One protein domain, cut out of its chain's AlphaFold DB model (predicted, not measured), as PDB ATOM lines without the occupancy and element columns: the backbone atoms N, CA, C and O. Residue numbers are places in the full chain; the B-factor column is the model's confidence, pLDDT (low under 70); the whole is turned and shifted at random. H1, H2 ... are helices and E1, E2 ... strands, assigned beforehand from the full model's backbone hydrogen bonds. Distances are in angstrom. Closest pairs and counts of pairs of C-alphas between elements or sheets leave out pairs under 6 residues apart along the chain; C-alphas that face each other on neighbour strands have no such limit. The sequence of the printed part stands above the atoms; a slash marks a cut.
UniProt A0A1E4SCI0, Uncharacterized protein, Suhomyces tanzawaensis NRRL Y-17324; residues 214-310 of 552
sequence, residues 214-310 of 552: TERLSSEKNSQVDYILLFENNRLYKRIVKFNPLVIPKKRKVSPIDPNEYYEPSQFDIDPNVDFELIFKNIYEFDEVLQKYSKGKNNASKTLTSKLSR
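AT A GLANCE: This is residues 214 to 310 of the 552 residues of an uncharacterized protein of Suhomyces tanzawaensis NRRL Y-17324 (UniProt A0A1E4SCI0). A strongly twisted sheet of four antiparallel strands has a helical hairpin, H2 and H3, packed at one end, while from its other end a long loop between E3 and E4 reaches far out, with the small helix H1 in it. This loop makes much of the length; its residues 249 to 255 stick out free. The printed part has 97 residues, with three named helices and four named strands in the order E1 E2 E3 H1 E4 H2 H3; the sheet's order is E1 E2 E3 E4, and the class is mixed, helices and strands. The whole is only just loose, close to extended, with a radius of gyration of the C-alphas of 18.4 A and spans of 56 by 25 by 21 A.

HOW THE PARTS SIT: The inner strands E2, residues 223 to 230, and E3, residues 235 to 242, form an antiparallel hairpin at 159 degrees, with N 226 and O 239 within hydrogen-bond range at 2.8 A. Edge strand E1, residues 214 to 216, forms a hairpin with E2, with N 215 and O 225 2.8 A apart. E1, E2 and E3 make a meander, each strand the antiparallel neighbour of the one before. Edge strand E4, residues 274 to 280, is antiparallel to E3 at 156 degrees, with N 277 and O 238 2.8 A apart. H2, residues 283 to 294, is on one face of the sheet, in two layers, helix and sheet; its closest C-alphas to E4 are those of Phe 286 and Phe 280, 5.6 A apart. H3, residues 299 to 308, only grazes the sheet with residues 300 to 308. H2, with residues 290 to 294 alone, touches H3, the closest C-alphas being those of Tyr 293 and Ser 301 at 5.2 A. This helical hairpin runs opposite ways at a steep tilt of 35.5 degrees, only just steep. H1, residues 259 to 262, is not on the sheet and is apart from H2 and H3. Every O i to N i+4 pair is within hydrogen-bond range in H2 and H3; H1 is too short for such a pair.

IN THESE COORDINATES: E1 begins at C-alpha 214, (17.339, -44.090, 4.010), and is 6.8 A long. E2 measures 21.4 A, E3 22.3 A and E4 18.9 A. H1, 5.0 A long, begins at C-alpha 259, (3.843, -19.636, -2.999). H2 is 16.4 A long, and H3, 14.2 A, ends at C-alpha 308, (25.032, -53.192, 11.791).

THE WHOLE: The two C-alphas farthest apart are those of Lys 253 and Tyr 284, 57.4 A. The printed part has no cut. The links E3 to H1 and H1 to E4 are long, with 16 and 11 residues. The mean pLDDT of the printed part is 84.4; residues 217 to 221 and 269 to 272 are under 70.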
ATOM      1  N   THR A 214      18.561 -44.653   4.578       89.62
ATOM      2  CA  THR A 214      17.339 -44.090   4.010       89.62
ATOM      3  C   THR A 214      17.071 -44.765   2.677       89.62
ATOM      4  O   THR A 214      17.942 -44.807   1.805       89.62
ATOM      5  N   GLU A 215      15.862 -45.282   2.516       86.12
ATOM      6  CA  GLU A 215      15.370 -45.892   1.293       86.12
ATOM      7  C   GLU A 215      14.132 -45.130   0.817       86.12
ATOM      8  O   GLU A 215      13.190 -44.895   1.573       86.12
ATOM      9  N   ARG A 216      14.120 -44.733  -0.458       79.31
ATOM     10  CA  ARG A 216      12.898 -44.245  -1.102       79.31
ATOM     11  C   ARG A 216      12.177 -45.432  -1.715       79.31
ATOM     12  O   ARG A 216      12.736 -46.097  -2.591       79.31
ATOM     13  N   LEU A 217      10.953 -45.687  -1.261       68.94
ATOM     14  CA  LEU A 217      10.133 -46.779  -1.772       68.94
ATOM     15  C   LEU A 217       9.833 -46.524  -3.250       68.94
ATOM     16  O   LEU A 217       9.191 -45.548  -3.624       68.94
ATOM     17  N   SER A 218      10.318 -47.407  -4.119       59.22
ATOM     18  CA  SER A 218      10.162 -47.252  -5.573       59.22
ATOM     19  C   SER A 218       8.694 -47.341  -6.008       59.22
ATOM     20  O   SER A 218       8.310 -46.742  -7.012       59.22
ATOM     21  N   SER A 219       7.888 -48.080  -5.240       60.16
ATOM     22  CA  SER A 219       6.460 -48.314  -5.478       60.16
ATOM     23  C   SER A 219       5.576 -47.144  -5.035       60.16
ATOM     24  O   SER A 219       4.509 -46.941  -5.604       60.16
ATOM     25  N   GLU A 220       6.034 -46.340  -4.072       64.62
ATOM     26  CA  GLU A 220       5.309 -45.192  -3.524       64.62
ATOM     27  C   GLU A 220       6.230 -43.970  -3.551       64.62
ATOM     28  O   GLU A 220       7.022 -43.748  -2.640       64.62
ATOM     29  N   LYS A 221       6.122 -43.139  -4.599       67.75
ATOM     30  CA  LYS A 221       6.971 -41.940  -4.797       67.75
ATOM     31  C   LYS A 221       6.961 -40.946  -3.621       67.75
ATOM     32  O   LYS A 221       7.821 -40.070  -3.565       67.75
ATOM     33  N   ASN A 222       6.004 -41.111  -2.714       78.56
ATOM     34  CA  ASN A 222       5.651 -40.222  -1.618       78.56
ATOM     35  C   ASN A 222       5.894 -40.865  -0.241       78.56
ATOM     36  O   ASN A 222       5.340 -40.417   0.759       78.56
ATOM     37  N   SER A 223       6.686 -41.943  -0.191       84.81
ATOM     38  CA  SER A 223       7.075 -42.588   1.058       84.81
ATOM     39  C   SER A 223       8.589 -42.783   1.148       84.81
ATOM     40  O   SER A 223       9.272 -43.148   0.184       84.81
ATOM     41  N   GLN A 224       9.117 -42.525   2.339       87.62
ATOM     42  CA  GLN A 224      10.508 -42.735   2.706       87.62
ATOM     43  C   GLN A 224      10.576 -43.676   3.906       87.62
ATOM     44  O   GLN A 224       9.843 -43.512   4.878       87.62
ATOM     45  N   VAL A 225      11.486 -44.645   3.840       90.44
ATOM     46  CA  VAL A 225      11.783 -45.561   4.941       90.44
ATOM     47  C   VAL A 225      13.166 -45.245   5.478       90.44
ATOM     48  O   VAL A 225      14.165 -45.355   4.768       90.44
ATOM     49  N   ASP A 226      13.217 -44.887   6.750       91.88
ATOM     50  CA  ASP A 226      14.435 -44.585   7.479       91.88
ATOM     51  C   ASP A 226      14.684 -45.649   8.541       91.88
ATOM     52  O   ASP A 226      13.838 -45.913   9.388       91.88
ATOM     53  N   TYR A 227      15.871 -46.240   8.531       92.94
ATOM     54  CA  TYR A 227      16.343 -47.120   9.592       92.94
ATOM     55  C   TYR A 227      17.184 -46.293  10.558       92.94
ATOM     56  O   TYR A 227      18.165 -45.681  10.138       92.94
ATOM     57  N   ILE A 228      16.818 -46.272  11.835       92.38
ATOM     58  CA  ILE A 228      17.396 -45.393  12.856       92.38
ATOM     59  C   ILE A 228      17.857 -46.244  14.038       92.38
ATOM     60  O   ILE A 228      17.054 -46.943  14.658       92.38
ATOM     61  N   LEU A 229      19.153 -46.185  14.349       90.31
ATOM     62  CA  LEU A 229      19.696 -46.758  15.579       90.31
ATOM     63  C   LEU A 229      19.568 -45.734  16.698       90.31
ATOM     64  O   LEU A 229      20.122 -44.642  16.602       90.31
ATOM     65  N   LEU A 230      18.857 -46.101  17.758       88.50
ATOM     66  CA  LEU A 230      18.644 -45.250  18.922       88.50
ATOM     67  C   LEU A 230      19.244 -45.888  20.178       88.50
ATOM     68  O   LEU A 230      19.508 -47.093  20.223       88.50
ATOM     69  N   PHE A 231      19.433 -45.050  21.200       87.38
ATOM     70  CA  PHE A 231      19.775 -45.466  22.565       87.38
ATOM     71  C   PHE A 231      21.095 -46.254  22.626       87.38
ATOM     72  O   PHE A 231      21.113 -47.421  23.003       87.38
ATOM     73  N   GLU A 232      22.195 -45.631  22.174       83.00
ATOM     74  CA  GLU A 232      23.533 -46.257  22.069       83.00
ATOM     75  C   GLU A 232      23.554 -47.543  21.227       83.00
ATOM     76  O   GLU A 232      24.229 -48.522  21.545       83.00
ATOM     77  N   ASN A 233      22.831 -47.518  20.106       84.88
ATOM     78  CA  ASN A 233      22.711 -48.620  19.148       84.88
ATOM     79  C   ASN A 233      21.950 -49.852  19.663       84.88
ATOM     80  O   ASN A 233      21.926 -50.869  18.972       84.88
ATOM     81  N   ASN A 234      21.307 -49.778  20.830       84.81
ATOM     82  CA  ASN A 234      20.626 -50.928  21.430       84.81
ATOM     83  C   ASN A 234      19.289 -51.266  20.761       84.81
ATOM     84  O   ASN A 234      18.818 -52.395  20.891       84.81
ATOM     85  N   ARG A 235      18.659 -50.312  20.064       91.19
ATOM     86  CA  ARG A 235      17.381 -50.531  19.375       91.19
ATOM     87  C   ARG A 235      17.413 -49.974  17.962       91.19
ATOM     88  O   ARG A 235      17.905 -48.867  17.735       91.19
ATOM     89  N   LEU A 236      16.849 -50.728  17.022       93.12
ATOM     90  CA  LEU A 236      16.671 -50.290  15.641       93.12
ATOM     91  C   LEU A 236      15.197 -50.055  15.356       93.12
ATOM     92  O   LEU A 236      14.392 -50.985  15.420       93.12
ATOM     93  N   TYR A 237      14.882 -48.829  14.967       94.06
ATOM     94  CA  TYR A 237      13.564 -48.451  14.489       94.06
ATOM     95  C   TYR A 237      13.577 -48.296  12.979       94.06
ATOM     96  O   TYR A 237      14.544 -47.817  12.386       94.06
ATOM     97  N   LYS A 238      12.471 -48.676  12.363       93.56
ATOM     98  CA  LYS A 238      12.129 -48.349  10.992       93.56
ATOM     99  C   LYS A 238      11.029 -47.302  11.034       93.56
ATOM    100  O   LYS A 238       9.927 -47.576  11.488       93.56
ATOM    101  N   ARG A 239      11.358 -46.097  10.591       92.12
ATOM    102  CA  ARG A 239      10.448 -44.964  10.470       92.12
ATOM    103  C   ARG A 239       9.952 -44.891   9.034       92.12
ATOM    104  O   ARG A 239      10.757 -44.780   8.111       92.12
ATOM    105  N   ILE A 240       8.644 -44.946   8.845       90.50
ATOM    106  CA  ILE A 240       7.980 -44.790   7.557       90.50
ATOM    107  C   ILE A 240       7.378 -43.391   7.545       90.50
ATOM    108  O   ILE A 240       6.449 -43.105   8.288       90.50
ATOM    109  N   VAL A 241       7.930 -42.517   6.712       87.88
ATOM    110  CA  VAL A 241       7.439 -41.151   6.527       87.88
ATOM    111  C   VAL A 241       6.656 -41.119   5.227       87.88
ATOM    112  O   VAL A 241       7.235 -41.329   4.158       87.88
ATOM    113  N   LYS A 242       5.351 -40.863   5.300       85.38
ATOM    114  CA  LYS A 242       4.536 -40.567   4.116       85.38
ATOM    115  C   LYS A 242       4.381 -39.052   4.030       85.38
ATOM    116  O   LYS A 242       4.135 -38.387   5.028       85.38
ATOM    117  N   PHE A 243       4.576 -38.486   2.851       81.62
ATOM    118  CA  PHE A 243       4.497 -37.039   2.659       81.62
ATOM    119  C   PHE A 243       3.733 -36.719   1.387       81.62
ATOM    120  O   PHE A 243       3.802 -37.447   0.398       81.62
ATOM    121  N   ASN A 244       3.005 -35.608   1.398       78.06
ATOM    122  CA  ASN A 244       2.263 -35.181   0.224       78.06
ATOM    123  C   ASN A 244       3.236 -34.744  -0.891       78.06
ATOM    124  O   ASN A 244       4.269 -34.125  -0.619       78.06
ATOM    125  N   PRO A 245       2.961 -35.083  -2.163       74.69
ATOM    126  CA  PRO A 245       3.840 -34.719  -3.262       74.69
ATOM    127  C   PRO A 245       3.798 -33.208  -3.487       74.69
ATOM    128  O   PRO A 245       2.811 -32.675  -3.991       74.69
ATOM    129  N   LEU A 246       4.900 -32.522  -3.192       76.94
ATOM    130  CA  LEU A 246       5.050 -31.110  -3.524       76.94
ATOM    131  C   LEU A 246       5.566 -30.957  -4.964       76.94
ATOM    132  O   LEU A 246       6.718 -31.278  -5.277       76.94
ATOM    133  N   VAL A 247       4.712 -30.466  -5.862       78.81
ATOM    134  CA  VAL A 247       5.076 -30.232  -7.267       78.81
ATOM    135  C   VAL A 247       5.657 -28.832  -7.414       78.81
ATOM    136  O   VAL A 247       4.931 -27.875  -7.647       78.81
ATOM    137  N   ILE A 248       6.983 -28.721  -7.317       80.81
ATOM    138  CA  ILE A 248       7.688 -27.452  -7.542       80.81
ATOM    139  C   ILE A 248       8.020 -27.302  -9.037       80.81
ATOM    140  O   ILE A 248       8.769 -28.120  -9.590       80.81
ATOM    141  N   PRO A 249       7.523 -26.255  -9.724       84.00
ATOM    142  CA  PRO A 249       7.870 -25.991 -11.114       84.00
ATOM    143  C   PRO A 249       9.375 -25.751 -11.282       84.00
ATOM    144  O   PRO A 249       9.964 -24.892 -10.632       84.00
ATOM    145  N   LYS A 250      10.010 -26.471 -12.216       84.88
ATOM    146  CA  LYS A 250      11.462 -26.358 -12.468       84.88
ATOM    147  C   LYS A 250      11.894 -24.999 -13.029       84.88
ATOM    148  O   LYS A 250      13.070 -24.657 -12.967       84.88
ATOM    149  N   LYS A 251      10.978 -24.257 -13.658       90.81
ATOM    150  CA  LYS A 251      11.263 -22.966 -14.298       90.81
ATOM    151  C   LYS A 251      10.578 -21.852 -13.519       90.81
ATOM    152  O   LYS A 251       9.370 -21.900 -13.333       90.81
ATOM    153  N   ARG A 252      11.323 -20.785 -13.218       82.75
ATOM    154  CA  ARG A 252      10.823 -19.604 -12.491       82.75
ATOM    155  C   ARG A 252       9.576 -18.964 -13.115       82.75
ATOM    156  O   ARG A 252       8.747 -18.434 -12.399       82.75
ATOM    157  N   LYS A 253       9.424 -19.034 -14.445       87.88
ATOM    158  CA  LYS A 253       8.267 -18.472 -15.172       87.88
ATOM    159  C   LYS A 253       6.936 -19.180 -14.887       87.88
ATOM    160  O   LYS A 253       5.896 -18.604 -15.157       87.88
ATOM    161  N   VAL A 254       6.986 -20.433 -14.435       85.88
ATOM    162  CA  VAL A 254       5.806 -21.245 -14.080       85.88
ATOM    163  C   VAL A 254       5.687 -21.430 -12.572       85.88
ATOM    164  O   VAL A 254       4.777 -22.111 -12.115       85.88
ATOM    165  N   SER A 255       6.606 -20.850 -11.797       86.19
ATOM    166  CA  SER A 255       6.482 -20.806 -10.349       86.19
ATOM    167  C   SER A 255       5.355 -19.840  -9.972       86.19
ATOM    168  O   SER A 255       5.237 -18.789 -10.608       86.19
ATOM    169  N   PRO A 256       4.549 -20.170  -8.953       87.12
ATOM    170  CA  PRO A 256       3.558 -19.248  -8.417       87.12
ATOM    171  C   PRO A 256       4.217 -17.937  -7.986       87.12
ATOM    172  O   PRO A 256       5.346 -17.954  -7.490       87.12
ATOM    173  N   ILE A 257       3.518 -16.820  -8.192       85.56
ATOM    174  CA  ILE A 257       3.982 -15.491  -7.768       85.56
ATOM    175  C   ILE A 257       4.023 -15.434  -6.237       85.56
ATOM    176  O   ILE A 257       5.050 -15.043  -5.688       85.56
ATOM    177  N   ASP A 258       2.979 -15.958  -5.587       86.50
ATOM    178  CA  ASP A 258       2.862 -16.075  -4.133       86.50
ATOM    179  C   ASP A 258       2.729 -17.552  -3.719       86.50
ATOM    180  O   ASP A 258       1.639 -18.129  -3.733       86.50
ATOM    181  N   PRO A 259       3.845 -18.220  -3.367       82.94
ATOM    182  CA  PRO A 259       3.843 -19.636  -2.999       82.94
ATOM    183  C   PRO A 259       2.967 -19.967  -1.786       82.94
ATOM    184  O   PRO A 259       2.401 -21.053  -1.745       82.94
ATOM    185  N   ASN A 260       2.849 -19.048  -0.823       81.88
ATOM    186  CA  ASN A 260       2.094 -19.270   0.415       81.88
ATOM    187  C   ASN A 260       0.578 -19.346   0.192       81.88
ATOM    188  O   ASN A 260      -0.115 -19.942   1.005       81.88
ATOM    189  N   GLU A 261       0.072 -18.736  -0.882       83.94
ATOM    190  CA  GLU A 261      -1.346 -18.803  -1.256       83.94
ATOM    191  C   GLU A 261      -1.614 -19.932  -2.258       83.94
ATOM    192  O   GLU A 261      -2.709 -20.481  -2.307       83.94
ATOM    193  N   TYR A 262      -0.617 -20.281  -3.077       84.31
ATOM    194  CA  TYR A 262      -0.754 -21.308  -4.109       84.31
ATOM    195  C   TYR A 262      -0.673 -22.739  -3.564       84.31
ATOM    196  O   TYR A 262      -1.313 -23.641  -4.106       84.31
ATOM    197  N   TYR A 263       0.164 -22.968  -2.551       84.06
ATOM    198  CA  TYR A 263       0.292 -24.270  -1.907       84.06
ATOM    199  C   TYR A 263      -0.498 -24.278  -0.602       84.06
ATOM    200  O   TYR A 263      -0.286 -23.433   0.264       84.06
ATOM    201  N   GLU A 264      -1.368 -25.271  -0.450       81.56
ATOM    202  CA  GLU A 264      -2.117 -25.469   0.789       81.56
ATOM    203  C   GLU A 264      -1.154 -25.825   1.939       81.56
ATOM    204  O   GLU A 264      -0.242 -26.633   1.727       81.56
ATOM    205  N   PRO A 265      -1.362 -25.317   3.171       80.00
ATOM    206  CA  PRO A 265      -0.525 -25.656   4.329       80.00
ATOM    207  C   PRO A 265      -0.372 -27.171   4.541       80.00
ATOM    208  O   PRO A 265       0.730 -27.669   4.762       80.00
ATOM    209  N   SER A 266      -1.455 -27.918   4.304       77.25
ATOM    210  CA  SER A 266      -1.504 -29.386   4.384       77.25
ATOM    211  C   SER A 266      -0.548 -30.120   3.427       77.25
ATOM    212  O   SER A 266      -0.282 -31.313   3.599       77.25
ATOM    213  N   GLN A 267      -0.014 -29.448   2.402       76.31
ATOM    214  CA  GLN A 267       1.001 -30.013   1.505       76.31
ATOM    215  C   GLN A 267       2.411 -29.973   2.107       76.31
ATOM    216  O   GLN A 267       3.287 -30.702   1.638       76.31
ATOM    217  N   PHE A 268       2.630 -29.138   3.126       73.75
ATOM    218  CA  PHE A 268       3.887 -29.036   3.867       73.75
ATOM    219  C   PHE A 268       3.861 -29.822   5.179       73.75
ATOM    220  O   PHE A 268       4.925 -30.158   5.703       73.75
ATOM    221  N   ASP A 269       2.669 -30.142   5.680       68.94
ATOM    222  CA  ASP A 269       2.499 -30.910   6.906       68.94
ATOM    223  C   ASP A 269       2.861 -32.389   6.687       68.94
ATOM    224  O   ASP A 269       2.350 -33.078   5.800       68.94
ATOM    225  N   ILE A 270       3.797 -32.874   7.506       65.69
ATOM    226  CA  ILE A 270       4.253 -34.275   7.534       65.69
ATOM    227  C   ILE A 270       3.536 -35.050   8.657       65.69
ATOM    228  O   ILE A 270       3.455 -36.274   8.614       65.69
ATOM    229  N   ASP A 271       2.976 -34.349   9.642       59.25
ATOM    230  CA  ASP A 271       2.205 -34.927  10.747       59.25
ATOM    231  C   ASP A 271       0.737 -35.103  10.315       59.25
ATOM    232  O   ASP A 271       0.182 -34.149   9.764       59.25
ATOM    233  N   PRO A 272       0.075 -36.271  10.496       61.44
ATOM    234  CA  PRO A 272       0.413 -37.435  11.334       61.44
ATOM    235  C   PRO A 272       0.977 -38.653  10.567       61.44
ATOM    236  O   PRO A 272       0.770 -39.802  10.949       61.44
ATOM    237  N   ASN A 273       1.666 -38.450   9.446       73.44
ATOM    238  CA  ASN A 273       2.003 -39.520   8.500       73.44
ATOM    239  C   ASN A 273       3.316 -40.274   8.812       73.44
ATOM    240  O   ASN A 273       3.986 -40.773   7.895       73.44
ATOM    241  N   VAL A 274       3.715 -40.339  10.085       85.75
ATOM    242  CA  VAL A 274       4.960 -40.986  10.519       85.75
ATOM    243  C   VAL A 274       4.650 -42.224  11.349       85.75
ATOM    244  O   VAL A 274       4.261 -42.123  12.508       85.75
ATOM    245  N   ASP A 275       4.906 -43.392  10.768       88.69
ATOM    246  CA  ASP A 275       4.755 -44.678  11.446       88.69
ATOM    247  C   ASP A 275       6.131 -45.193  11.894       88.69
ATOM    248  O   ASP A 275       7.115 -45.094  11.152       88.69
ATOM    249  N   PHE A 276       6.216 -45.786  13.083       91.94
ATOM    250  CA  PHE A 276       7.425 -46.466  13.548       91.94
ATOM    251  C   PHE A 276       7.211 -47.981  13.620       91.94
ATOM    252  O   PHE A 276       6.114 -48.483  13.826       91.94
ATOM    253  N   GLU A 277       8.285 -48.734  13.445       93.25
ATOM    254  CA  GLU A 277       8.311 -50.183  13.600       93.25
ATOM    255  C   GLU A 277       9.611 -50.552  14.320       93.25
ATOM    256  O   GLU A 277      10.704 -50.190  13.876       93.25
ATOM    257  N   LEU A 278       9.512 -51.248  15.451       93.12
ATOM    258  CA  LEU A 278      10.672 -51.712  16.208       93.12
ATOM    259  C   LEU A 278      11.180 -53.029  15.610       93.12
ATOM    260  O   LEU A 278      10.474 -54.031  15.634       93.12
ATOM    261  N   ILE A 279      12.404 -53.027  15.076       93.25
ATOM    262  CA  ILE A 279      12.993 -54.199  14.408       93.25
ATOM    263  C   ILE A 279      13.684 -55.129  15.405       93.25
ATOM    264  O   ILE A 279      13.542 -56.343  15.298       93.25
ATOM    265  N   PHE A 280      14.470 -54.570  16.328       92.12
ATOM    266  CA  PHE A 280      15.077 -55.341  17.410       92.12
ATOM    267  C   PHE A 280      15.175 -54.513  18.687       92.12
ATOM    268  O   PHE A 280      15.447 -53.307  18.635       92.12
ATOM    269  N   LYS A 281      15.004 -55.185  19.830       90.00
ATOM    270  CA  LYS A 281      15.141 -54.592  21.173       90.00
ATOM    271  C   LYS A 281      16.197 -55.250  22.059       90.00
ATOM    272  O   LYS A 281      16.554 -54.682  23.087       90.00
ATOM    273  N   ASN A 282      16.676 -56.440  21.699       89.19
ATOM    274  CA  ASN A 282      17.659 -57.188  22.483       89.19
ATOM    275  C   ASN A 282      18.727 -57.846  21.596       89.19
ATOM    276  O   ASN A 282      18.605 -57.903  20.373       89.19
ATOM    277  N   ILE A 283      19.778 -58.362  22.240       91.44
ATOM    278  CA  ILE A 283      20.917 -59.003  21.567       91.44
ATOM    279  C   ILE A 283      20.545 -60.236  20.733       91.44
ATOM    280  O   ILE A 283      21.235 -60.531  19.761       91.44
ATOM    281  N   TYR A 284      19.486 -60.960  21.098       90.50
ATOM    282  CA  TYR A 284      19.083 -62.180  20.402       90.50
ATOM    283  C   TYR A 284      18.328 -61.837  19.120       90.50
ATOM    284  O   TYR A 284      18.692 -62.315  18.053       90.50
ATOM    285  N   GLU A 285      17.367 -60.915  19.198       91.31
ATOM    286  CA  GLU A 285      16.688 -60.359  18.024       91.31
ATOM    287  C   GLU A 285      17.676 -59.668  17.079       91.31
ATOM    288  O   GLU A 285      17.557 -59.776  15.862       91.31
ATOM    289  N   PHE A 286      18.692 -58.989  17.620       92.81
ATOM    290  CA  PHE A 286      19.767 -58.412  16.817       92.81
ATOM    291  C   PHE A 286      20.515 -59.480  16.005       92.81
ATOM    292  O   PHE A 286      20.717 -59.307  14.799       92.81
ATOM    293  N   ASP A 287      20.894 -60.596  16.636       91.94
ATOM    294  CA  ASP A 287      21.549 -61.719  15.958       91.94
ATOM    295  C   ASP A 287      20.635 -62.337  14.885       91.94
ATOM    296  O   ASP A 287      21.051 -62.514  13.738       91.94
ATOM    297  N   GLU A 288      19.358 -62.559  15.206       91.62
ATOM    298  CA  GLU A 288      18.352 -63.052  14.258       91.62
ATOM    299  C   GLU A 288      18.197 -62.127  13.044       91.62
ATOM    300  O   GLU A 288      18.165 -62.585  11.898       91.62
ATOM    301  N   VAL A 289      18.151 -60.813  13.272       90.81
ATOM    302  CA  VAL A 289      18.043 -59.793  12.223       90.81
ATOM    303  C   VAL A 289      19.276 -59.799  11.318       90.81
ATOM    304  O   VAL A 289      19.138 -59.742  10.091       90.81
ATOM    305  N   LEU A 290      20.479 -59.929  11.881       90.44
ATOM    306  CA  LEU A 290      21.708 -60.053  11.095       90.44
ATOM    307  C   LEU A 290      21.716 -61.328  10.245       90.44
ATOM    308  O   LEU A 290      22.049 -61.277   9.055       90.44
ATOM    309  N   GLN A 291      21.295 -62.461  10.806       89.31
ATOM    310  CA  GLN A 291      21.183 -63.719  10.068       89.31
ATOM    311  C   GLN A 291      20.111 -63.657   8.967       89.31
ATOM    312  O   GLN A 291      20.307 -64.188   7.870       89.31
ATOM    313  N   LYS A 292      18.983 -62.986   9.224       89.50
ATOM    314  CA  LYS A 292      17.889 -62.806   8.260       89.50
ATOM    315  C   LYS A 292      18.303 -61.900   7.101       89.50
ATOM    316  O   LYS A 292      18.111 -62.263   5.940       89.50
ATOM    317  N   TYR A 293      18.891 -60.740   7.390       87.06
ATOM    318  CA  TYR A 293      19.259 -59.759   6.365       87.06
ATOM    319  C   TYR A 293      20.536 -60.112   5.597       87.06
ATOM    320  O   TYR A 293      20.622 -59.772   4.415       87.06
ATOM    321  N   SER A 294      21.461 -60.877   6.189       84.44
ATOM    322  CA  SER A 294      22.629 -61.415   5.469       84.44
ATOM    323  C   SER A 294      22.240 -62.399   4.361       84.44
ATOM    324  O   SER A 294      22.871 -62.421   3.305       84.44
ATOM    325  N   LYS A 295      21.161 -63.167   4.557       84.19
ATOM    326  CA  LYS A 295      20.580 -64.066   3.542       84.19
ATOM    327  C   LYS A 295      19.693 -63.330   2.525       84.19
ATOM    328  O   LYS A 295      19.298 -63.910   1.513       84.19
ATOM    329  N   GLY A 296      19.366 -62.062   2.783       76.31
ATOM    330  CA  GLY A 296      18.500 -61.242   1.943       76.31
ATOM    331  C   GLY A 296      19.135 -60.896   0.592       76.31
ATOM    332  O   GLY A 296      20.304 -60.522   0.498       76.31
ATOM    333  N   LYS A 297      18.342 -60.982  -0.484       75.50
ATOM    334  CA  LYS A 297      18.794 -60.619  -1.840       75.50
ATOM    335  C   LYS A 297      18.801 -59.104  -2.087       75.50
ATOM    336  O   LYS A 297      19.493 -58.658  -3.002       75.50
ATOM    337  N   ASN A 298      18.085 -58.327  -1.274       83.06
ATOM    338  CA  ASN A 298      17.890 -56.892  -1.472       83.06
ATOM    339  C   ASN A 298      19.166 -56.101  -1.138       83.06
ATOM    340  O   ASN A 298      19.847 -56.370  -0.149       83.06
ATOM    341  N   ASN A 299      19.489 -55.086  -1.944       83.38
ATOM    342  CA  ASN A 299      20.668 -54.247  -1.696       83.38
ATOM    343  C   ASN A 299      20.550 -53.483  -0.370       83.38
ATOM    344  O   ASN A 299      21.524 -53.419   0.374       83.38
ATOM    345  N   ALA A 300      19.349 -52.998  -0.035       83.06
ATOM    346  CA  ALA A 300      19.073 -52.328   1.234       83.06
ATOM    347  C   ALA A 300      19.388 -53.223   2.445       83.06
ATOM    348  O   ALA A 300      20.089 -52.787   3.356       83.06
ATOM    349  N   SER A 301      18.975 -54.498   2.421       84.44
ATOM    350  CA  SER A 301      19.262 -55.433   3.518       84.44
ATOM    351  C   SER A 301      20.758 -55.720   3.642       84.44
ATOM    352  O   SER A 301      21.282 -55.720   4.750       84.44
ATOM    353  N   LYS A 302      21.481 -55.863   2.522       86.25
ATOM    354  CA  LYS A 302      22.946 -56.038   2.533       86.25
ATOM    355  C   LYS A 302      23.673 -54.817   3.098       86.25
ATOM    356  O   LYS A 302      24.587 -54.965   3.909       86.25
ATOM    357  N   THR A 303      23.273 -53.610   2.691       88.38
ATOM    358  CA  THR A 303      23.841 -52.362   3.217       88.38
ATOM    359  C   THR A 303      23.545 -52.206   4.706       88.38
ATOM    360  O   THR A 303      24.437 -51.822   5.462       88.38
ATOM    361  N   LEU A 304      22.326 -52.539   5.137       88.62
ATOM    362  CA  LEU A 304      21.926 -52.509   6.539       88.62
ATOM    363  C   LEU A 304      22.763 -53.487   7.374       88.62
ATOM    364  O   LEU A 304      23.382 -53.065   8.347       88.62
ATOM    365  N   THR A 305      22.881 -54.751   6.949       89.88
ATOM    366  CA  THR A 305      23.746 -55.748   7.601       89.88
ATOM    367  C   THR A 305      25.189 -55.261   7.684       89.88
ATOM    368  O   THR A 305      25.776 -55.291   8.755       89.88
ATOM    369  N   SER A 306      25.758 -54.725   6.599       90.12
ATOM    370  CA  SER A 306      27.132 -54.200   6.612       90.12
ATOM    371  C   SER A 306      27.339 -53.071   7.634       90.12
ATOM    372  O   SER A 306      28.400 -52.994   8.254       90.12
ATOM    373  N   LYS A 307      26.338 -52.204   7.833       90.50
ATOM    374  CA  LYS A 307      26.392 -51.124   8.831       90.50
ATOM    375  C   LYS A 307      26.216 -51.644  10.261       90.50
ATOM    376  O   LYS A 307      26.950 -51.198  11.139       90.50
ATOM    377  N   LEU A 308      25.304 -52.591  10.480       90.75
ATOM    378  CA  LEU A 308      25.032 -53.192  11.791       90.75
ATOM    379  C   LEU A 308      26.157 -54.127  12.263       90.75
ATOM    380  O   LEU A 308      26.488 -54.138  13.442       90.75
ATOM    381  N   SER A 309      26.799 -54.860  11.352       90.75
ATOM    382  CA  SER A 309      27.911 -55.775  11.654       90.75
ATOM    383  C   SER A 309      29.248 -55.068  11.908       90.75
ATOM    384  O   SER A 309      30.277 -55.728  12.058       90.75
ATOM    385  N   ARG A 310      29.284 -53.729  11.941       91.44
ATOM    386  CA  ARG A 310      30.499 -52.990  12.309       91.44
ATOM    387  C   ARG A 310      30.887 -53.333  13.743       91.44
ATOM    388  O   ARG A 310      30.061 -53.245  14.645       91.44
TER     389      ARG A 310